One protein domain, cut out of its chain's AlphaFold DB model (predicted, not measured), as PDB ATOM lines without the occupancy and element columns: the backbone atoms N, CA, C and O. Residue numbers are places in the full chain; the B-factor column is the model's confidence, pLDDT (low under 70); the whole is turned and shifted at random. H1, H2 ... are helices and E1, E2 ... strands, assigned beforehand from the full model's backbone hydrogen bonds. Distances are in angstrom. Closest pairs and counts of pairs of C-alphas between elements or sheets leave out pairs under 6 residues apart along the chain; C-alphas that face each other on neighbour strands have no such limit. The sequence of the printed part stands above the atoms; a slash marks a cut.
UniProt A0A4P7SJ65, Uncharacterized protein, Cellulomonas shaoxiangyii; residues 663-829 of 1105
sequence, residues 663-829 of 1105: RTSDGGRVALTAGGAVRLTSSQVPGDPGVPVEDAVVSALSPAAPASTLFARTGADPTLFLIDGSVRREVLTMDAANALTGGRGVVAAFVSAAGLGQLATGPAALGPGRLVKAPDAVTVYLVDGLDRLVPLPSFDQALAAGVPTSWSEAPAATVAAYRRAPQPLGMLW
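This is residues 663 to 829 of the 1105 residues of an uncharacterized protein of Cellulomonas shaoxiangyii (UniProt A0A4P7SJ65). Two small, twisted four-strand sheets, E5 E4 E3 E6 and E9 E8 E7 E10, follow one another along a rod, each with short helices round it, H2 and H3 at the first, H4 and H5 at the second. The hairpin E1 E2 adds a third piece beside E6, with H1 beyond it at that end of the rod; H4 lies toward the other end. The 167 printed residues hold five named helices and ten named strands, in the order E1 E2 H1 E3 E4 E5 H2 E6 H3 E7 E8 E9 H4 E10 H5; the class is mixed, with under half of the residues in named elements, and both four-strand sheets are mixed, E1 E2 antiparallel. The whole is only just compact, close to loose, with a radius of gyration of the C-alphas of 18.3 A and spans of 58 by 27 by 24 A.

Find C-alpha 710 at (167.512, 154.654, 142.035); E3 runs from there to 713, 10.1 A. Look next at E4, 721 to 724, E5, 727 to 730, and E6, 748 to 750, with H2 at 734 to 740, 9.7 A, and H3 at 753 to 757. The second sheet has E7, 771 to 773, E8, 781 to 784, E9, 788 to 791, and E10, 807 to 809, with H4 at 795 to 800 and H5 at 812 to 817, where C-alpha 817 is at (170.343, 161.903, 162.329). Go back to C-alpha 669 at (156.594, 149.571, 135.398) for E1, 669 to 673, 13.1 A; E2 is 676 to 680, 13.4 A, and H1 695 to 700.

E3 E4 E5 is a meander, each strand the antiparallel neighbour of the one before; see N 721 and O 712, 2.9 A, and N 729 and O 722, 2.9 A. E6 is parallel to E3, with N 749 and O 711 at 2.8 A. E5, H2, E6 form a split strand-helix-strand unit, two strands running the same way with E4 and E3 between them, its crossover right-handed. H2 only grazes this sheet, with residues 737 to 740. H3 is on it, at a height over the sheet of 9.0 A. E7 E8 E9 is likewise a meander, with N 781 and O 772 at 2.8 A and N 790 and O 782 at 2.9 A; E10 is parallel to E7, with N 808 and O 771 at 3.0 A. E9, H4, E10 form the second split unit, also right-handed. H5 is on this sheet at a height of 8.4 A; H4 is not on it. In the hairpin E1 E2, N 671 and O 678 are 2.9 A apart. The closest C-alphas of E1 and E6, Thr 673 and Ala 749, are 4.9 A apart. E2 and H1 are near each other. In H1 to H5 every O i to N i+4 pair is within hydrogen-bond range.

The C-alphas farthest apart, Glu 694 and Ser 794, are 57.9 A apart. The printed part has no cut. The links E2 to H1 and H3 to E7 are long. No printed residue is under 70 in pLDDT.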
ATOM      1  N   ARG A 663     153.078 152.241 132.650       93.62
ATOM      2  CA  ARG A 663     152.729 150.829 132.859       93.62
ATOM      3  C   ARG A 663     152.473 150.124 131.524       93.62
ATOM      4  O   ARG A 663     151.641 150.595 130.748       93.62
ATOM      5  N   THR A 664     153.179 149.019 131.284       92.69
ATOM      6  CA  THR A 664     153.003 148.110 130.135       92.69
ATOM      7  C   THR A 664     151.770 147.217 130.301       92.69
ATOM      8  O   THR A 664     151.188 147.141 131.389       92.69
ATOM      9  N   SER A 665     151.353 146.541 129.228       91.25
ATOM     10  CA  SER A 665     150.161 145.675 129.230       91.25
ATOM     11  C   SER A 665     150.258 144.498 130.214       91.25
ATOM     12  O   SER A 665     149.257 144.124 130.826       91.25
ATOM     13  N   ASP A 666     151.469 143.982 130.440       91.69
ATOM     14  CA  ASP A 666     151.806 142.928 131.408       91.69
ATOM     15  C   ASP A 666     151.862 143.408 132.877       91.69
ATOM     16  O   ASP A 666     152.119 142.618 133.787       91.69
ATOM     17  N   GLY A 667     151.629 144.700 133.129       90.50
ATOM     18  CA  GLY A 667     151.722 145.315 134.455       90.50
ATOM     19  C   GLY A 667     153.132 145.754 134.866       90.50
ATOM     20  O   GLY A 667     153.294 146.320 135.950       90.50
ATOM     21  N   GLY A 668     154.142 145.552 134.016       91.62
ATOM     22  CA  GLY A 668     155.492 146.076 134.208       91.62
ATOM     23  C   GLY A 668     155.520 147.605 134.331       91.62
ATOM     24  O   GLY A 668     154.704 148.318 133.748       91.62
ATOM     25  N   ARG A 669     156.467 148.130 135.119       93.12
ATOM     26  CA  ARG A 669     156.594 149.571 135.398       93.12
ATOM     27  C   ARG A 669     157.902 150.132 134.856       93.12
ATOM     28  O   ARG A 669     158.971 149.549 135.045       93.12
ATOM     29  N   VAL A 670     157.812 151.284 134.204       93.88
ATOM     30  CA  VAL A 670     158.932 151.966 133.548       93.88
ATOM     31  C   VAL A 670     158.869 153.452 133.880       93.88
ATOM     32  O   VAL A 670     157.858 154.090 133.622       93.88
ATOM     33  N   ALA A 671     159.935 154.022 134.432       93.75
ATOM     34  CA  ALA A 671     160.031 155.462 134.662       93.75
ATOM     35  C   ALA A 671     160.809 156.137 133.530       93.75
ATOM     36  O   ALA A 671     161.858 155.638 133.113       93.75
ATOM     37  N   LEU A 672     160.325 157.289 133.064       93.38
ATOM     38  CA  LEU A 672     161.088 158.162 132.173       93.38
ATOM     39  C   LEU A 672     162.364 158.655 132.871       93.38
ATOM     40  O   LEU A 672     162.392 158.842 134.087       93.38
ATOM     41  N   THR A 673     163.419 158.896 132.100       91.62
ATOM     42  CA  THR A 673     164.695 159.465 132.559       91.62
ATOM     43  C   THR A 673     165.240 160.412 131.494       91.62
ATOM     44  O   THR A 673     164.856 160.301 130.338       91.62
ATOM     45  N   ALA A 674     166.195 161.281 131.836       84.69
ATOM     46  CA  ALA A 674     166.808 162.241 130.901       84.69
ATOM     47  C   ALA A 674     167.564 161.636 129.684       84.69
ATOM     48  O   ALA A 674     168.163 162.385 128.916       84.69
ATOM     49  N   GLY A 675     167.600 160.304 129.528       73.25
ATOM     50  CA  GLY A 675     168.238 159.597 128.403       73.25
ATOM     51  C   GLY A 675     167.378 158.493 127.766       73.25
ATOM     52  O   GLY A 675     167.889 157.679 126.986       73.25
ATOM     53  N   GLY A 676     166.089 158.428 128.118       85.81
ATOM     54  CA  GLY A 676     165.164 157.362 127.732       85.81
ATOM     55  C   GLY A 676     164.300 156.940 128.917       85.81
ATOM     56  O   GLY A 676     163.521 157.735 129.442       85.81
ATOM     57  N   ALA A 677     164.425 155.686 129.349       92.19
ATOM     58  CA  ALA A 677     163.658 155.168 130.477       92.19
ATOM     59  C   ALA A 677     164.405 154.070 131.257       92.19
ATOM     60  O   ALA A 677     165.396 153.514 130.782       92.19
ATOM     61  N   VAL A 678     163.922 153.742 132.458       93.38
ATOM     62  CA  VAL A 678     164.441 152.666 133.318       93.38
ATOM     63  C   VAL A 678     163.294 151.807 133.852       93.38
ATOM     64  O   VAL A 678     162.241 152.325 134.225       93.38
ATOM     65  N   ARG A 679     163.475 150.484 133.887       93.19
ATOM     66  CA  ARG A 679     162.508 149.563 134.505       93.19
ATOM     67  C   ARG A 679     162.550 149.700 136.028       93.19
ATOM     68  O   ARG A 679     163.629 149.696 136.611       93.19
ATOM     69  N   LEU A 680     161.388 149.784 136.670       91.81
ATOM     70  CA  LEU A 680     161.270 149.794 138.131       91.81
ATOM     71  C   LEU A 680     161.022 148.372 138.646       91.81
ATOM     72  O   LEU A 680     160.189 147.648 138.096       91.81
ATOM     73  N   THR A 681     161.694 147.969 139.727       88.38
ATOM     74  CA  THR A 681     161.327 146.739 140.455       88.38
ATOM     75  C   THR A 681     159.987 146.914 141.180       88.38
ATOM     76  O   THR A 681     159.475 148.024 141.308       88.38
ATOM     77  N   SER A 682     159.405 145.836 141.712       79.44
ATOM     78  CA  SER A 682     158.207 145.907 142.567       79.44
ATOM     79  C   SER A 682     158.443 146.647 143.893       79.44
ATOM     80  O   SER A 682     157.519 147.259 144.423       79.44
ATOM     81  N   SER A 683     159.672 146.630 144.418       80.62
ATOM     82  CA  SER A 683     160.057 147.327 145.652       80.62
ATOM     83  C   SER A 683     160.368 148.814 145.455       80.62
ATOM     84  O   SER A 683     160.251 149.591 146.399       80.62
ATOM     85  N   GLN A 684     160.754 149.228 144.246       86.31
ATOM     86  CA  GLN A 684     161.062 150.621 143.926       86.31
ATOM     87  C   GLN A 684     159.774 151.426 143.731       86.31
ATOM     88  O   GLN A 684     158.962 151.105 142.866       86.31
ATOM     89  N   VAL A 685     159.593 152.479 144.537       86.06
ATOM     90  CA  VAL A 685     158.433 153.397 144.500       86.06
ATOM     91  C   VAL A 685     157.098 152.622 144.394       86.06
ATOM     92  O   VAL A 685     156.393 152.718 143.388       86.06
ATOM     93  N   PRO A 686     156.739 151.784 145.388       83.19
ATOM     94  CA  PRO A 686     155.605 150.858 145.280       83.19
ATOM     95  C   PRO A 686     154.260 151.581 145.108       83.19
ATOM     96  O   PRO A 686     153.357 151.049 144.472       83.19
ATOM     97  N   GLY A 687     154.157 152.816 145.606       80.31
ATOM     98  CA  GLY A 687     152.977 153.668 145.474       80.31
ATOM     99  C   GLY A 687     152.740 154.280 144.093       80.31
ATOM    100  O   GLY A 687     151.723 154.945 143.918       80.31
ATOM    101  N   ASP A 688     153.654 154.106 143.132       86.19
ATOM    102  CA  ASP A 688     153.455 154.571 141.758       86.19
ATOM    103  C   ASP A 688     152.941 153.431 140.861       86.19
ATOM    104  O   ASP A 688     153.724 152.562 140.462       86.19
ATOM    105  N   PRO A 689     151.648 153.383 140.507       85.56
ATOM    106  CA  PRO A 689     151.137 152.338 139.630       85.56
ATOM    107  C   PRO A 689     151.562 152.532 138.163       85.56
ATOM    108  O   PRO A 689     151.366 151.616 137.365       85.56
ATOM    109  N   GLY A 690     152.105 153.694 137.783       89.62
ATOM    110  CA  GLY A 690     152.344 154.094 136.399       89.62
ATOM    111  C   GLY A 690     151.058 154.344 135.601       89.62
ATOM    112  O   GLY A 690     149.981 153.817 135.905       89.62
ATOM    113  N   VAL A 691     151.159 155.145 134.541       92.38
ATOM    114  CA  VAL A 691     150.052 155.386 133.608       92.38
ATOM    115  C   VAL A 691     150.065 154.316 132.508       92.38
ATOM    116  O   VAL A 691     151.099 154.148 131.860       92.38
ATOM    117  N   PRO A 692     148.954 153.593 132.249       93.06
ATOM    118  CA  PRO A 692     148.895 152.604 131.173       93.06
ATOM    119  C   PRO A 692     149.170 153.226 129.806       93.06
ATOM    120  O   PRO A 692     148.511 154.211 129.453       93.06
ATOM    121  N   VAL A 693     150.055 152.611 129.025       94.06
ATOM    122  CA  VAL A 693     150.384 152.977 127.636       94.06
ATOM    123  C   VAL A 693     150.503 151.734 126.751       94.06
ATOM    124  O   VAL A 693     150.625 150.626 127.266       94.06
ATOM    125  N   GLU A 694     150.461 151.907 125.430       92.12
ATOM    126  CA  GLU A 694     150.761 150.818 124.491       92.12
ATOM    127  C   GLU A 694     152.240 150.393 124.560       92.12
ATOM    128  O   GLU A 694     153.146 151.230 124.637       92.12
ATOM    129  N   ASP A 695     152.504 149.085 124.474       91.06
ATOM    130  CA  ASP A 695     153.857 148.521 124.610       91.06
ATOM    131  C   ASP A 695     154.812 148.974 123.492       91.06
ATOM    132  O   ASP A 695     156.029 148.992 123.688       91.06
ATOM    133  N   ALA A 696     154.281 149.414 122.345       89.69
ATOM    134  CA  ALA A 696     155.055 150.039 121.273       89.69
ATOM    135  C   ALA A 696     155.756 151.329 121.744       89.69
ATOM    136  O   ALA A 696     156.936 151.532 121.453       89.69
ATOM    137  N   VAL A 697     155.074 152.160 122.545       91.75
ATOM    138  CA  VAL A 697     155.653 153.388 123.122       91.75
ATOM    139  C   VAL A 697     156.784 153.037 124.085       91.75
ATOM    140  O   VAL A 697     157.867 153.615 124.016       91.75
ATOM    141  N   VAL A 698     156.568 152.047 124.955       92.56
ATOM    142  CA  VAL A 698     157.594 151.595 125.906       92.56
ATOM    143  C   VAL A 698     158.781 150.956 125.184       92.56
ATOM    144  O   VAL A 698     159.921 151.165 125.589       92.56
ATOM    145  N   SER A 699     158.544 150.239 124.086       90.81
ATOM    146  CA  SER A 699     159.605 149.653 123.260       90.81
ATOM    147  C   SER A 699     160.483 150.728 122.614       90.81
ATOM    148  O   SER A 699     161.707 150.651 122.713       90.81
ATOM    149  N   ALA A 700     159.882 151.779 122.045       90.38
ATOM    150  CA  ALA A 700     160.619 152.901 121.460       90.38
ATOM    151  C   ALA A 700     161.494 153.649 122.490       90.38
ATOM    152  O   ALA A 700     162.626 154.031 122.191       90.38
ATOM    153  N   LEU A 701     161.033 153.768 123.741       91.06
ATOM    154  CA  LEU A 701     161.813 154.355 124.842       91.06
ATOM    155  C   LEU A 701     163.039 153.520 125.261       91.06
ATOM    156  O   LEU A 701     163.897 154.041 125.977       91.06
ATOM    157  N   SER A 702     163.146 152.260 124.814       91.62
ATOM    158  CA  SER A 702     164.286 151.358 125.055       91.62
ATOM    159  C   SER A 702     164.725 151.291 126.535       91.62
ATOM    160  O   SER A 702     165.871 151.621 126.855       91.62
ATOM    161  N   PRO A 703     163.831 150.909 127.469       92.38
ATOM    162  CA  PRO A 703     164.065 151.058 128.899       92.38
ATOM    163  C   PRO A 703     165.201 150.168 129.410       92.38
ATOM    164  O   PRO A 703     165.185 148.945 129.237       92.38
ATOM    165  N   ALA A 704     166.149 150.791 130.109       91.62
ATOM    166  CA  ALA A 704     167.272 150.117 130.746       91.62
ATOM    167  C   ALA A 704     166.817 149.128 131.836       91.62
ATOM    168  O   ALA A 704     165.738 149.262 132.425       91.62
ATOM    169  N   ALA A 705     167.674 148.145 132.130       90.75
ATOM    170  CA  ALA A 705     167.490 147.233 133.257       90.75
ATOM    171  C   ALA A 705     167.383 148.003 134.595       90.75
ATOM    172  O   ALA A 705     167.930 149.105 134.696       90.75
ATOM    173  N   PRO A 706     166.705 147.450 135.622       87.06
ATOM    174  CA  PRO A 706     166.511 148.151 136.888       87.06
ATOM    175  C   PRO A 706     167.826 148.580 137.538       87.06
ATOM    176  O   PRO A 706     168.745 147.778 137.707       87.06
ATOM    177  N   ALA A 707     167.907 149.854 137.920       81.69
ATOM    178  CA  ALA A 707     169.080 150.396 138.590       81.69
ATOM    179  C   ALA A 707     169.174 149.872 140.033       81.69
ATOM    180  O   ALA A 707     168.185 149.883 140.767       81.69
ATOM    181  N   SER A 708     170.377 149.477 140.465       77.38
ATOM    182  CA  SER A 708     170.663 149.124 141.866       77.38
ATOM    183  C   SER A 708     170.540 150.323 142.811       77.38
ATOM    184  O   SER A 708     170.208 150.167 143.980       77.38
ATOM    185  N   THR A 709     170.806 151.520 142.289       84.44
ATOM    186  CA  THR A 709     170.710 152.802 142.988       84.44
ATOM    187  C   THR A 709     169.754 153.673 142.191       84.44
ATOM    188  O   THR A 709     170.088 154.111 141.090       84.44
ATOM    189  N   LEU A 710     168.547 153.883 142.713       91.12
ATOM    190  CA  LEU A 710     167.512 154.654 142.035       91.12
ATOM    191  C   LEU A 710     167.480 156.076 142.594       91.12
ATOM    192  O   LEU A 710     167.156 156.283 143.762       91.12
ATOM    193  N   PHE A 711     167.772 157.054 141.742       93.88
ATOM    194  CA  PHE A 711     167.411 158.444 142.000       93.88
ATOM    195  C   PHE A 711     166.037 158.708 141.403       93.88
ATOM    196  O   PHE A 711     165.762 158.275 140.285       93.88
ATOM    197  N   ALA A 712     165.185 159.422 142.124       93.69
ATOM    198  CA  ALA A 712     163.821 159.712 141.720       93.69
ATOM    199  C   ALA A 712     163.452 161.170 142.018       93.69
ATOM    200  O   ALA A 712     163.939 161.760 142.984       93.69
ATOM    201  N   ARG A 713     162.582 161.747 141.190       92.56
ATOM    202  CA  ARG A 713     161.967 163.066 141.399       92.56
ATOM    203  C   ARG A 713     160.635 163.161 140.661       92.56
ATOM    204  O   ARG A 713     160.318 162.281 139.862       92.56
ATOM    205  N   THR A 714     159.870 164.226 140.891       89.50
ATOM    206  CA  THR A 714     158.647 164.476 140.109       89.50
ATOM    207  C   THR A 714     158.944 165.281 138.841       89.50
ATOM    208  O   THR A 714     160.030 165.838 138.679       89.50
ATOM    209  N   GLY A 715     157.981 165.356 137.919       79.81
ATOM    210  CA  GLY A 715     158.077 166.236 136.749       79.81
ATOM    211  C   GLY A 715     158.002 167.738 137.071       79.81
ATOM    212  O   GLY A 715     158.412 168.544 136.238       79.81
ATOM    213  N   ALA A 716     157.491 168.124 138.248       79.12
ATOM    214  CA  ALA A 716     157.262 169.521 138.641       79.12
ATOM    215  C   ALA A 716     158.267 170.047 139.685       79.12
ATOM    216  O   ALA A 716     158.565 171.237 139.706       79.12
ATOM    217  N   ASP A 717     158.796 169.165 140.533       84.75
ATOM    218  CA  ASP A 717     159.723 169.494 141.617       84.75
ATOM    219  C   ASP A 717     161.166 169.127 141.215       84.75
ATOM    220  O   ASP A 717     161.431 167.961 140.896       84.75
ATOM    221  N   PRO A 718     162.126 170.077 141.213       85.69
ATOM    222  CA  PRO A 718     163.523 169.774 140.920       85.69
ATOM    223  C   PRO A 718     164.200 168.900 141.988       85.69
ATOM    224  O   PRO A 718     165.242 168.315 141.674       85.69
ATOM    225  N   THR A 719     163.633 168.806 143.200       91.69
ATOM    226  CA  THR A 719     164.195 168.097 144.359       91.69
ATOM    227  C   THR A 719     164.499 166.639 144.030       91.69
ATOM    228  O   THR A 719     163.640 165.874 143.588       91.69
ATOM    229  N   LEU A 720     165.755 166.252 144.244       94.94
ATOM    230  CA  LEU A 720     166.265 164.925 143.934       94.94
ATOM    231  C   LEU A 720     166.206 164.036 145.176       94.94
ATOM    232  O   LEU A 720     166.752 164.393 146.218       94.94
ATOM    233  N   PHE A 721     165.616 162.850 145.054       95.31
ATOM    234  CA  PHE A 721     165.592 161.847 146.115       95.31
ATOM    235  C   PHE A 721     166.408 160.618 145.725       95.31
ATOM    236  O   PHE A 721     166.292 160.107 144.615       95.31
ATOM    237  N   LEU A 722     167.197 160.100 146.662       95.25
ATOM    238  CA  LEU A 722     167.712 158.736 146.625       95.25
ATOM    239  C   LEU A 722     166.631 157.800 147.185       95.25
ATOM    240  O   LEU A 722     166.098 158.054 148.268       95.25
ATOM    241  N   ILE A 723     166.330 156.721 146.464       92.94
ATOM    242  CA  ILE A 723     165.432 155.655 146.920       92.94
ATOM    243  C   ILE A 723     166.274 154.515 147.500       92.94
ATOM    244  O   ILE A 723     166.958 153.790 146.778       92.94
ATOM    245  N   ASP A 724     166.215 154.384 148.821       87.94
ATOM    246  CA  ASP A 724     166.949 153.435 149.658       87.94
ATOM    247  C   ASP A 724     165.943 152.429 150.242       87.94
ATOM    248  O   ASP A 724     165.318 152.655 151.282       87.94
ATOM    249  N   GLY A 725     165.675 151.354 149.495       84.94
ATOM    250  CA  GLY A 725     164.582 150.428 149.802       84.94
ATOM    251  C   GLY A 725     163.213 151.123 149.760       84.94
ATOM    252  O   GLY A 725     162.806 151.636 148.720       84.94
ATOM    253  N   SER A 726     162.502 151.135 150.892       85.56
ATOM    254  CA  SER A 726     161.219 151.838 151.076       85.56
ATOM    255  C   SER A 726     161.365 153.263 151.641       85.56
ATOM    256  O   SER A 726     160.365 153.892 152.002       85.56
ATOM    257  N   VAL A 727     162.595 153.782 151.716       90.62
ATOM    258  CA  VAL A 727     162.918 155.105 152.258       90.62
ATOM    259  C   VAL A 727     163.330 156.048 151.126       90.62
ATOM    260  O   VAL A 727     164.200 155.723 150.321       90.62
ATOM    261  N   ARG A 728     162.743 157.248 151.078       93.81
ATOM    262  CA  ARG A 728     163.246 158.366 150.266       93.81
ATOM    263  C   ARG A 728     164.167 159.239 151.112       93.81
ATOM    264  O   ARG A 728     163.846 159.553 152.260       93.81
ATOM    265  N   ARG A 729     165.294 159.661 150.545       95.00
ATOM    266  CA  ARG A 729     166.264 160.562 151.182       95.00
ATOM    267  C   ARG A 729     166.554 161.714 150.236       95.00
ATOM    268  O   ARG A 729     166.970 161.476 149.108       95.00
ATOM    269  N   GLU A 730     166.323 162.944 150.673       95.56
ATOM    270  CA  GLU A 730     166.626 164.136 149.870       95.56
ATOM    271  C   GLU A 730     168.135 164.239 149.600       95.56
ATOM    272  O   GLU A 730     168.942 163.986 150.492       95.56
ATOM    273  N   VAL A 731     168.530 164.595 148.380       95.12
ATOM    274  CA  VAL A 731     169.933 164.731 147.973       95.12
ATOM    275  C   VAL A 731     170.256 166.216 147.818       95.12
ATOM    276  O   VAL A 731     170.014 166.812 146.772       95.12
ATOM    277  N   LEU A 732     170.805 166.813 148.880       90.12
ATOM    278  CA  LEU A 732     170.956 168.271 149.016       90.12
ATOM    279  C   LEU A 732     171.927 168.905 148.007       90.12
ATOM    280  O   LEU A 732     171.833 170.097 147.724       90.12
ATOM    281  N   THR A 733     172.897 168.144 147.490       89.50
ATOM    282  CA  THR A 733     173.912 168.657 146.558       89.50
ATOM    283  C   THR A 733     174.205 167.669 145.433       89.50
ATOM    284  O   THR A 733     174.177 166.449 145.613       89.50
ATOM    285  N   MET A 734     174.564 168.195 144.259       89.25
ATOM    286  CA  MET A 734     174.967 167.357 143.124       89.25
ATOM    287  C   MET A 734     176.288 166.612 143.386       89.25
ATOM    288  O   MET A 734     176.502 165.534 142.841       89.25
ATOM    289  N   ASP A 735     177.156 167.131 144.261       87.75
ATOM    290  CA  ASP A 735     178.356 166.407 144.694       87.75
ATOM    291  C   ASP A 735     178.007 165.150 145.509       87.75
ATOM    292  O   ASP A 735     178.568 164.084 145.257       87.75
ATOM    293  N   ALA A 736     177.012 165.230 146.402       90.12
ATOM    294  CA  ALA A 736     176.501 164.055 147.104       90.12
ATOM    295  C   ALA A 736     175.902 163.032 146.125       90.12
ATOM    296  O   ALA A 736     176.221 161.845 146.202       90.12
ATOM    297  N   ALA A 737     175.112 163.492 145.150       90.94
ATOM    298  CA  ALA A 737     174.550 162.643 144.099       90.94
ATOM    299  C   ALA A 737     175.639 161.941 143.252       90.94
ATOM    300  O   ALA A 737     175.536 160.749 142.962       90.94
ATOM    301  N   ASN A 738     176.718 162.650 142.905       88.94
ATOM    302  CA  ASN A 738     177.863 162.095 142.176       88.94
ATOM    303  C   ASN A 738     178.679 161.097 143.013       88.94
ATOM    304  O   ASN A 738     179.118 160.073 142.486       88.94
ATOM    305  N   ALA A 739     178.867 161.351 144.311       87.31
ATOM    306  CA  ALA A 739     179.528 160.413 145.219       87.31
ATOM    307  C   ALA A 739     178.743 159.090 145.322       87.31
ATOM    308  O   ALA A 739     179.317 158.008 145.212       87.31
ATOM    309  N   LEU A 740     177.414 159.177 145.431       89.56
ATOM    310  CA  LEU A 740     176.501 158.032 145.484       89.56
ATOM    311  C   LEU A 740     176.479 157.182 144.198       89.56
ATOM    312  O   LEU A 740     176.171 155.994 144.267       89.56
ATOM    313  N   THR A 741     176.819 157.751 143.034       87.38
ATOM    314  CA  THR A 741     176.937 157.014 141.756       87.38
ATOM    315  C   THR A 741     178.359 156.542 141.444       87.38
ATOM    316  O   THR A 741     178.588 155.940 140.390       87.38
ATOM    317  N   GLY A 742     179.336 156.820 142.316       81.94
ATOM    318  CA  GLY A 742     180.754 156.570 142.034       81.94
ATOM    319  C   GLY A 742     181.267 157.359 140.821       81.94
ATOM    320  O   GLY A 742     182.098 156.856 140.068       81.94
ATOM    321  N   GLY A 743     180.722 158.557 140.581       78.88
ATOM    322  CA  GLY A 743     181.097 159.430 139.464       78.88
ATOM    323  C   GLY A 743     180.525 159.043 138.094       78.88
ATOM    324  O   GLY A 743     180.890 159.661 137.099       78.88
ATOM    325  N   ARG A 744     179.619 158.058 138.009       80.50
ATOM    326  CA  ARG A 744     179.031 157.581 136.734       80.50
ATOM    327  C   ARG A 744     177.960 158.503 136.129       80.50
ATOM    328  O   ARG A 744     177.382 158.166 135.100       80.50
ATOM    329  N   GLY A 745     177.711 159.655 136.749       81.44
ATOM    330  CA  GLY A 745     176.636 160.574 136.386       81.44
ATOM    331  C   GLY A 745     175.301 160.188 137.027       81.44
ATOM    332  O   GLY A 745     175.032 159.022 137.318       81.44
ATOM    333  N   VAL A 746     174.469 161.194 137.281       87.19
ATOM    334  CA  VAL A 746     173.205 161.051 138.014       87.19
ATOM    335  C   VAL A 746     172.048 161.034 137.025       87.19
ATOM    336  O   VAL A 746     171.792 162.025 136.343       87.19
ATOM    337  N   VAL A 747     171.331 159.914 136.965       87.75
ATOM    338  CA  VAL A 747     170.131 159.756 136.136       87.75
ATOM    339  C   VAL A 747     168.926 159.618 137.057       87.75
ATOM    340  O   VAL A 747     168.774 158.609 137.742       87.75
ATOM    341  N   ALA A 748     168.082 160.648 137.085       91.56
ATOM    342  CA  ALA A 748     166.848 160.646 137.861       91.56
ATOM    343  C   ALA A 748     165.696 160.014 137.066       91.56
ATOM    344  O   ALA A 748     165.454 160.376 135.912       91.56
ATOM    345  N   ALA A 749     164.977 159.100 137.710       93.25
ATOM    346  CA  ALA A 749     163.689 158.592 137.273       93.25
ATOM    347  C   ALA A 749     162.576 159.592 137.615       93.25
ATOM    348  O   ALA A 749     162.465 160.047 138.755       93.25
ATOM    349  N   PHE A 750     161.735 159.913 136.637       93.38
ATOM    350  CA  PHE A 750     160.525 160.692 136.860       93.38
ATOM    351  C   PHE A 750     159.411 159.777 137.364       93.38
ATOM    352  O   PHE A 750     159.086 158.771 136.732       93.38
ATOM    353  N   VAL A 751     158.833 160.130 138.507       92.19
ATOM    354  CA  VAL A 751     157.757 159.393 139.177       92.19
ATOM    355  C   VAL A 751     156.719 160.367 139.733       92.19
ATOM    356  O   VAL A 751     157.006 161.534 140.000       92.19
ATOM    357  N   SER A 752     155.499 159.882 139.933       88.75
ATOM    358  CA  SER A 752     154.399 160.666 140.486       88.75
ATOM    359  C   SER A 752     154.677 161.142 141.918       88.75
ATOM    360  O   SER A 752     155.308 160.458 142.734       88.75
ATOM    361  N   ALA A 753     154.120 162.305 142.262       87.88
ATOM    362  CA  ALA A 753     154.156 162.829 143.628       87.88
ATOM    363  C   ALA A 753     153.489 161.868 144.634       87.88
ATOM    364  O   ALA A 753     153.971 161.719 145.755       87.88
ATOM    365  N   ALA A 754     152.429 161.164 144.217       87.00
ATOM    366  CA  ALA A 754     151.766 160.137 145.021       87.00
ATOM    367  C   ALA A 754     152.698 158.948 145.323       87.00
ATOM    368  O   ALA A 754     152.781 158.514 146.473       87.00
ATOM    369  N   GLY A 755     153.449 158.472 144.323       88.62
ATOM    370  CA  GLY A 755     154.419 157.392 144.488       88.62
ATOM    371  C   GLY A 755     155.548 157.738 145.455       88.62
ATOM    372  O   GLY A 755     155.848 156.954 146.357       88.62
ATOM    373  N   LEU A 756     156.131 158.936 145.330       90.31
ATOM    374  CA  LEU A 756     157.119 159.431 146.298       90.31
ATOM    375  C   LEU A 756     156.509 159.700 147.675       90.31
ATOM    376  O   LEU A 756     157.209 159.562 148.674       90.31
ATOM    377  N   GLY A 757     155.239 160.104 147.754       89.56
ATOM    378  CA  GLY A 757     154.536 160.395 149.006       89.56
ATOM    379  C   GLY A 757     154.339 159.181 149.917       89.56
ATOM    380  O   GLY A 757     154.256 159.349 151.129       89.56
ATOM    381  N   GLN A 758     154.312 157.968 149.355       89.38
ATOM    382  CA  GLN A 758     154.159 156.720 150.115       89.38
ATOM    383  C   GLN A 758     155.478 156.164 150.685       89.38
ATOM    384  O   GLN A 758     155.453 155.212 151.461       89.38
ATOM    385  N   LEU A 759     156.632 156.729 150.313       91.69
ATOM    386  CA  LEU A 759     157.930 156.318 150.853       91.69
ATOM    387  C   LEU A 759     158.198 156.999 152.201       91.69
ATOM    388  O   LEU A 759     157.984 158.203 152.361       91.69
ATOM    389  N   ALA A 760     158.741 156.243 153.157       92.50
ATOM    390  CA  ALA A 760     159.173 156.806 154.433       92.50
ATOM    391  C   ALA A 760     160.275 157.850 154.189       92.50
ATOM    392  O   ALA A 760     161.167 157.631 153.373       92.50
ATOM    393  N   THR A 761     160.233 158.993 154.873       92.38
ATOM    394  CA  THR A 761     161.262 160.033 154.697       92.38
ATOM    395  C   THR A 761     162.412 159.781 155.669       92.38
ATOM    396  O   THR A 761     162.229 159.867 156.881       92.38
ATOM    397  N   GLY A 762     163.580 159.433 155.134       90.81
ATOM    398  CA  GLY A 762     164.823 159.284 155.889       90.81
ATOM    399  C   GLY A 762     165.610 160.597 155.964       90.81
ATOM    400  O   GLY A 762     165.247 161.573 155.303       90.81
ATOM    401  N   PRO A 763     166.713 160.639 156.732       90.88
ATOM    402  CA  PRO A 763     167.596 161.796 156.728       90.88
ATOM    403  C   PRO A 763     168.237 161.966 155.348       90.88
ATOM    404  O   PRO A 763     168.502 160.978 154.650       90.88
ATOM    405  N   ALA A 764     168.491 163.221 154.975       94.25
ATOM    406  CA  ALA A 764     169.048 163.573 153.678       94.25
ATOM    407  C   ALA A 764     170.347 162.800 153.380       94.25
ATOM    408  O   ALA A 764     171.169 162.542 154.267       94.25
ATOM    409  N   ALA A 765     170.511 162.389 152.126       94.31
ATOM    410  CA  ALA A 765     171.642 161.604 151.670       94.31
ATOM    411  C   ALA A 765     172.873 162.506 151.508       94.31
ATOM    412  O   ALA A 765     172.928 163.374 150.636       94.31
ATOM    413  N   LEU A 766     173.866 162.284 152.366       94.19
ATOM    414  CA  LEU A 766     175.180 162.906 152.288       94.19
ATOM    415  C   LEU A 766     176.081 162.055 151.379       94.19
ATOM    416  O   LEU A 766     175.901 160.841 151.286       94.19
ATOM    417  N   GLY A 767     177.041 162.677 150.694       92.44
ATOM    418  CA  GLY A 767     177.914 161.979 149.743       92.44
ATOM    419  C   GLY A 767     178.906 161.041 150.441       92.44
ATOM    420  O   GLY A 767     179.772 161.552 151.150       92.44
ATOM    421  N   PRO A 768     178.856 159.710 150.241       93.12
ATOM    422  CA  PRO A 768     179.800 158.782 150.866       93.12
ATOM    423  C   PRO A 768     181.241 159.103 150.461       93.12
ATOM    424  O   PRO A 768     181.523 159.375 149.294       93.12
ATOM    425  N   GLY A 769     182.164 159.106 151.423       92.81
ATOM    426  CA  GLY A 769     183.554 159.502 151.173       92.81
ATOM    427  C   GLY A 769     183.770 161.009 150.981       92.81
ATOM    428  O   GLY A 769     184.846 161.409 150.537       92.81
ATOM    429  N   ARG A 770     182.783 161.857 151.304       93.69
ATOM    430  CA  ARG A 770     182.950 163.316 151.427       93.69
ATOM    431  C   ARG A 770     183.105 163.747 152.880       93.69
ATOM    432  O   ARG A 770     182.771 163.000 153.800       93.69
ATOM    433  N   LEU A 771     183.607 164.963 153.071       95.50
ATOM    434  CA  LEU A 771     183.704 165.601 154.377       95.50
ATOM    435  C   LEU A 771     182.513 166.537 154.608       95.50
ATOM    436  O   LEU A 771     182.135 167.301 153.721       95.50
ATOM    437  N   VAL A 772     181.935 166.491 155.806       95.50
ATOM    438  CA  VAL A 772     180.753 167.270 156.191       95.50
ATOM    439  C   VAL A 772     180.896 167.828 157.605       95.50
ATOM    440  O   VAL A 772     181.525 167.211 158.467       95.50
ATOM    441  N   LYS A 773     180.267 168.968 157.879       95.31
ATOM    442  CA  LYS A 773     180.016 169.458 159.242       95.31
ATOM    443  C   LYS A 773     178.612 170.064 159.348       95.31
ATOM    444  O   LYS A 773     177.975 170.352 158.337       95.31
ATOM    445  N   ALA A 774     178.132 170.263 160.571       94.25
ATOM    446  CA  ALA A 774     176.967 171.115 160.811       94.25
ATOM    447  C   ALA A 774     177.378 172.605 160.772       94.25
ATOM    448  O   ALA A 774     178.563 172.897 160.983       94.25
ATOM    449  N   PRO A 775     176.434 173.544 160.561       93.00
ATOM    450  CA  PRO A 775     176.658 174.960 160.834       93.00
ATOM    451  C   PRO A 775     177.249 175.153 162.233       93.00
ATOM    452  O   PRO A 775     176.889 174.426 163.162       93.00
ATOM    453  N   ASP A 776     178.201 176.077 162.349       88.25
ATOM    454  CA  ASP A 776     178.902 176.457 163.587       88.25
ATOM    455  C   ASP A 776     179.660 175.332 164.331       88.25
ATOM    456  O   ASP A 776     180.304 175.573 165.354       88.25
ATOM    457  N   ALA A 777     179.669 174.101 163.811       91.94
ATOM    458  CA  ALA A 777     180.429 172.998 164.388       91.94
ATOM    459  C   ALA A 777     181.918 173.068 164.007       91.94
ATOM    460  O   ALA A 777     182.275 173.276 162.848       91.94
ATOM    461  N   VAL A 778     182.793 172.807 164.983       90.19
ATOM    462  CA  VAL A 778     184.251 172.702 164.773       90.19
ATOM    463  C   VAL A 778     184.644 171.320 164.229       90.19
ATOM    464  O   VAL A 778     185.603 171.191 163.474       90.19
ATOM    465  N   THR A 779     183.905 170.267 164.593       92.75
ATOM    466  CA  THR A 779     184.193 168.891 164.164       92.75
ATOM    467  C   THR A 779     183.729 168.644 162.730       92.75
ATOM    468  O   THR A 779     182.532 168.705 162.441       92.75
ATOM    469  N   VAL A 780     184.675 168.287 161.861       96.38
ATOM    470  CA  VAL A 780     184.418 167.744 160.521       96.38
ATOM    471  C   VAL A 780     184.303 166.219 160.608       96.38
ATOM    472  O   VAL A 780     184.988 165.576 161.404       96.38
ATOM    473  N   TYR A 781     183.435 165.633 159.788       96.62
ATOM    474  CA  TYR A 781     183.193 164.196 159.717       96.62
ATOM    475  C   TYR A 781     183.381 163.684 158.289       96.62
ATOM    476  O   TYR A 781     182.944 164.328 157.340       96.62
ATOM    477  N   LEU A 782     183.960 162.496 158.134       96.75
ATOM    478  CA  LEU A 782     183.844 161.697 156.917       96.75
ATOM    479  C   LEU A 782     182.456 161.040 156.880       96.75
ATOM    480  O   LEU A 782     182.038 160.410 157.856       96.75
ATOM    481  N   VAL A 783     181.760 161.160 155.751       96.19
ATOM    482  CA  VAL A 783     180.490 160.470 155.503       96.19
ATOM    483  C   VAL A 783     180.754 159.001 155.193       96.19
ATOM    484  O   VAL A 783     181.462 158.662 154.237       96.19
ATOM    485  N   ASP A 784     180.163 158.120 155.994       95.06
ATOM    486  CA  ASP A 784     180.322 156.679 155.886       95.06
ATOM    487  C   ASP A 784     178.983 155.991 155.584       95.06
ATOM    488  O   ASP A 784     178.116 155.853 156.448       95.06
ATOM    489  N   GLY A 785     178.798 155.591 154.324       92.38
ATOM    490  CA  GLY A 785     177.520 155.061 153.846       92.38
ATOM    491  C   GLY A 785     176.396 156.105 153.865       92.38
ATOM    492  O   GLY A 785     176.606 157.252 153.477       92.38
ATOM    493  N   LEU A 786     175.194 155.689 154.280       92.25
ATOM    494  CA  LEU A 786     173.968 156.510 154.301       92.25
ATOM    495  C   LEU A 786     173.446 156.801 155.720       92.25
ATOM    496  O   LEU A 786     172.346 157.335 155.887       92.25
ATOM    497  N   ASP A 787     174.179 156.380 156.748       92.56
ATOM    498  CA  ASP A 787     173.694 156.383 158.129       92.56
ATOM    499  C   ASP A 787     174.782 156.612 159.189       92.56
ATOM    500  O   ASP A 787     174.443 156.683 160.374       92.56
ATOM    501  N   ARG A 788     176.066 156.734 158.808       95.88
ATOM    502  CA  ARG A 788     177.182 156.908 159.746       95.88
ATOM    503  C   ARG A 788     178.103 158.081 159.385       95.88
ATOM    504  O   ARG A 788     178.353 158.381 158.222       95.88
ATOM    505  N   LEU A 789     178.618 158.750 160.415       96.88
ATOM    506  CA  LEU A 789     179.617 159.816 160.333       96.88
ATOM    507  C   LEU A 789     180.839 159.453 161.179       96.88
ATOM    508  O   LEU A 789     180.705 159.126 162.361       96.88
ATOM    509  N   VAL A 790     182.034 159.540 160.600       95.56
ATOM    510  CA  VAL A 790     183.307 159.277 161.289       95.56
ATOM    511  C   VAL A 790     184.004 160.605 161.601       95.56
ATOM    512  O   VAL A 790     184.295 161.338 160.661       95.56
ATOM    513  N   PRO A 791     184.301 160.946 162.870       94.81
ATOM    514  CA  PRO A 791     185.017 162.182 163.200       94.81
ATOM    515  C   PRO A 791     186.400 162.229 162.533       94.81
ATOM    516  O   PRO A 791     187.152 161.262 162.631       94.81
ATOM    517  N   LEU A 792     186.752 163.339 161.885       93.38
ATOM    518  CA  LEU A 792     188.058 163.536 161.249       93.38
ATOM    519  C   LEU A 792     189.019 164.251 162.225       93.38
ATOM    520  O   LEU A 792     188.737 165.396 162.579       93.38
ATOM    521  N   PRO A 793     190.133 163.630 162.670       88.25
ATOM    522  CA  PRO A 793     191.045 164.273 163.617       88.25
ATOM    523  C   PRO A 793     192.009 165.279 162.960       88.25
ATOM    524  O   PRO A 793     192.309 166.303 163.568       88.25
ATOM    525  N   SER A 794     192.465 165.052 161.723       88.12
ATOM    526  CA  SER A 794     193.146 166.054 160.887       88.12
ATOM    527  C   SER A 794     192.862 165.837 159.394       88.12
ATOM    528  O   SER A 794     192.443 164.767 158.955       88.12
ATOM    529  N   PHE A 795     193.110 166.854 158.567       92.12
ATOM    530  CA  PHE A 795     192.956 166.714 157.114       92.12
ATOM    531  C   PHE A 795     193.981 165.754 156.483       92.12
ATOM    532  O   PHE A 795     193.748 165.263 155.379       92.12
ATOM    533  N   ASP A 796     195.062 165.411 157.193       87.69
ATOM    534  CA  ASP A 796     196.087 164.483 156.705       87.69
ATOM    535  C   ASP A 796     195.558 163.053 156.553       87.69
ATOM    536  O   ASP A 796     195.944 162.379 155.602       87.69
ATOM    537  N   GLN A 797     194.654 162.572 157.427       88.25
ATOM    538  CA  GLN A 797     194.096 161.219 157.253       88.25
ATOM    539  C   GLN A 797     193.150 161.146 156.046       88.25
ATOM    540  O   GLN A 797     193.136 160.136 155.343       88.25
ATOM    541  N   ALA A 798     192.400 162.220 155.770       91.38
ATOM    542  CA  ALA A 798     191.587 162.323 154.559       91.38
ATOM    543  C   ALA A 798     192.482 162.333 153.307       91.38
ATOM    544  O   ALA A 798     192.312 161.496 152.415       91.38
ATOM    545  N   LEU A 799     193.498 163.203 153.286       92.38
ATOM    546  CA  LEU A 799     194.455 163.305 152.185       92.38
ATOM    547  C   LEU A 799     195.216 161.989 151.948       92.38
ATOM    548  O   LEU A 799     195.387 161.585 150.800       92.38
ATOM    549  N   ALA A 800     195.620 161.280 153.006       89.88
ATOM    550  CA  ALA A 800     196.296 159.987 152.898       89.88
ATOM    551  C   ALA A 800     195.433 158.930 152.188       89.88
ATOM    552  O   ALA A 800     195.962 158.153 151.396       89.88
ATOM    553  N   ALA A 801     194.116 158.931 152.420       90.69
ATOM    554  CA  ALA A 801     193.163 158.012 151.793       90.69
ATOM    555  C   ALA A 801     192.696 158.448 150.389       90.69
ATOM    556  O   ALA A 801     191.948 157.716 149.741       90.69
ATOM    557  N   GLY A 802     193.104 159.633 149.919       92.06
ATOM    558  CA  GLY A 802     192.611 160.221 148.669       92.06
ATOM    559  C   GLY A 802     191.212 160.834 148.779       92.06
ATOM    560  O   GLY A 802     190.571 161.084 147.759       92.06
ATOM    561  N   VAL A 803     190.730 161.085 150.000       92.50
ATOM    562  CA  VAL A 803     189.492 161.830 150.253       92.50
ATOM    563  C   VAL A 803     189.768 163.331 150.087       92.50
ATOM    564  O   VAL A 803     190.712 163.838 150.701       92.50
ATOM    565  N   PRO A 804     188.958 164.075 149.308       90.31
ATOM    566  CA  PRO A 804     189.085 165.526 149.210       90.31
ATOM    567  C   PRO A 804     188.964 166.210 150.576       90.31
ATOM    568  O   PRO A 804     188.036 165.943 151.334       90.31
ATOM    569  N   THR A 805     189.884 167.126 150.871       92.50
ATOM    570  CA  THR A 805     189.925 167.871 152.141       92.50
ATOM    571  C   THR A 805     188.915 169.023 152.208       92.50
ATOM    572  O   THR A 805     188.676 169.575 153.281       92.50
ATOM    573  N   SER A 806     188.273 169.360 151.086       91.81
ATOM    574  CA  SER A 806     187.104 170.239 151.035       91.81
ATOM    575  C   SER A 806     185.902 169.592 151.730       91.81
ATOM    576  O   SER A 806     185.532 168.465 151.394       91.81
ATOM    577  N   TRP A 807     185.260 170.324 152.637       92.25
ATOM    578  CA  TRP A 807     184.038 169.904 153.326       92.25
ATOM    579  C   TRP A 807     182.827 170.738 152.897       92.25
ATOM    580  O   TRP A 807     182.976 171.866 152.428       92.25
ATOM    581  N   SER A 808     181.625 170.193 153.085       92.25
ATOM    582  CA  SER A 808     180.355 170.914 152.942       92.25
ATOM    583  C   SER A 808     179.644 171.090 154.287       92.25
ATOM    584  O   SER A 808     179.797 170.284 155.209       92.25
ATOM    585  N   GLU A 809     178.860 172.158 154.420       93.12
ATOM    586  CA  GLU A 809     177.890 172.281 155.511       93.12
ATOM    587  C   GLU A 809     176.599 171.540 155.149       93.12
ATOM    588  O   GLU A 809     176.096 171.649 154.031       93.12
ATOM    589  N   ALA A 810     176.062 170.783 156.105       92.31
ATOM    590  CA  ALA A 810     174.762 170.127 156.003       92.31
ATOM    591  C   ALA A 810     173.893 170.497 157.215       92.31
ATOM    592  O   ALA A 810     174.435 170.643 158.313       92.31
ATOM    593  N   PRO A 811     172.557 170.621 157.071       94.06
ATOM    594  CA  PRO A 811     171.677 171.052 158.157       94.06
ATOM    595  C   PRO A 811     171.909 170.261 159.448       94.06
ATOM    596  O   PRO A 811     172.020 169.034 159.413       94.06
ATOM    597  N   ALA A 812     171.931 170.945 160.597       93.06
ATOM    598  CA  ALA A 812     172.256 170.324 161.885       93.06
ATOM    599  C   ALA A 812     171.379 169.094 162.202       93.06
ATOM    600  O   ALA A 812     171.881 168.097 162.714       93.06
ATOM    601  N   ALA A 813     170.099 169.119 161.808       92.44
ATOM    602  CA  ALA A 813     169.185 167.980 161.918       92.44
ATOM    603  C   ALA A 813     169.605 166.763 161.065       92.44
ATOM    604  O   ALA A 813     169.466 165.629 161.512       92.44
ATOM    605  N   THR A 814     170.174 166.979 159.871       93.19
ATOM    606  CA  THR A 814     170.721 165.894 159.033       93.19
ATOM    607  C   THR A 814     171.962 165.292 159.689       93.19
ATOM    608  O   THR A 814     172.046 164.079 159.843       93.19
ATOM    609  N   VAL A 815     172.896 166.132 160.150       93.69
ATOM    610  CA  VAL A 815     174.129 165.681 160.826       93.69
ATOM    611  C   VAL A 815     173.824 164.948 162.140       93.69
ATOM    612  O   VAL A 815     174.509 163.987 162.484       93.69
ATOM    613  N   ALA A 816     172.784 165.363 162.871       93.06
ATOM    614  CA  ALA A 816     172.332 164.703 164.096       93.06
ATOM    615  C   ALA A 816     171.636 163.350 163.853       93.06
ATOM    616  O   ALA A 816     171.658 162.497 164.737       93.06
ATOM    617  N   ALA A 817     171.040 163.142 162.674       94.00
ATOM    618  CA  ALA A 817     170.343 161.903 162.329       94.00
ATOM    619  C   ALA A 817     171.279 160.759 161.886       94.00
ATOM    620  O   ALA A 817     170.861 159.601 161.873       94.00
ATOM    621  N   TYR A 818     172.536 161.056 161.538       95.19
ATOM    622  CA  TYR A 818     173.543 160.033 161.249       95.19
ATOM    623  C   TYR A 818     174.215 159.565 162.547       95.19
ATOM    624  O   TYR A 818     174.602 160.359 163.408       95.19
ATOM    625  N   ARG A 819     174.419 158.252 162.674       95.94
ATOM    626  CA  ARG A 819     175.114 157.637 163.809       95.94
ATOM    627  C   ARG A 819     176.578 158.069 163.811       95.94
ATOM    628  O   ARG A 819     177.244 158.022 162.783       95.94
ATOM    629  N   ARG A 820     177.128 158.453 164.963       94.56
ATOM    630  CA  ARG A 820     178.558 158.791 165.065       94.56
ATOM    631  C   ARG A 820     179.387 157.533 165.304       94.56
ATOM    632  O   ARG A 820     179.030 156.704 166.138       94.56
ATOM    633  N   ALA A 821     180.494 157.389 164.583       90.75
ATOM    634  CA  ALA A 821     181.466 156.343 164.865       90.75
ATOM    635  C   ALA A 821     182.125 156.589 166.240       90.75
ATOM    636  O   ALA A 821     182.436 157.736 166.565       90.75
ATOM    637  N   PRO A 822     182.376 155.536 167.041       84.00
ATOM    638  CA  PRO A 822     182.914 155.673 168.399       84.00
ATOM    639  C   PRO A 822     184.416 155.995 168.440       84.00
ATOM    640  O   PRO A 822     184.970 156.183 169.519       84.00
ATOM    641  N   GLN A 823     185.091 155.997 167.289       84.62
ATOM    642  CA  GLN A 823     186.512 156.297 167.133       84.62
ATOM    643  C   GLN A 823     186.699 157.248 165.941       84.62
ATOM    644  O   GLN A 823     185.957 157.125 164.955       84.62
ATOM    645  N   PRO A 824     187.662 158.184 166.014       89.19
ATOM    646  CA  PRO A 824     187.983 159.080 164.910       89.19
ATOM    647  C   PRO A 824     188.697 158.330 163.773       89.19
ATOM    648  O   PRO A 824     189.194 157.219 163.965       89.19
ATOM    649  N   LEU A 825     188.750 158.948 162.592       89.69
ATOM    650  CA  LEU A 825     189.297 158.355 161.374       89.69
ATOM    651  C   LEU A 825     190.786 158.008 161.521       89.69
ATOM    652  O   LEU A 825     191.629 158.888 161.697       89.69
ATOM    653  N   GLY A 826     191.109 156.718 161.415       88.81
ATOM    654  CA  GLY A 826     192.485 156.221 161.329       88.81
ATOM    655  C   GLY A 826     192.979 156.081 159.886       88.81
ATOM    656  O   GLY A 826     192.195 156.123 158.939       88.81
ATOM    657  N   MET A 827     194.283 155.839 159.710       89.50
ATOM    658  CA  MET A 827     194.857 155.534 158.385       89.50
ATOM    659  C   MET A 827     194.782 154.043 158.006       89.50
ATOM    660  O   MET A 827     195.265 153.660 156.946       89.50
ATOM    661  N   LEU A 828     194.183 153.189 158.842       90.75
ATOM    662  CA  LEU A 828     193.903 151.786 158.515       90.75
ATOM    663  C   LEU A 828     192.401 151.603 158.288       90.75
ATOM    664  O   LEU A 828     191.602 151.917 159.169       90.75
ATOM    665  N   TRP A 829     192.019 151.137 157.103       92.12
ATOM    666  CA  TRP A 829     190.631 151.047 156.641       92.12
ATOM    667  C   TRP A 829     190.294 149.599 156.283       92.12
ATOM    668  O   TRP A 829     191.064 148.941 155.586       92.12
TER     669      TRP A 829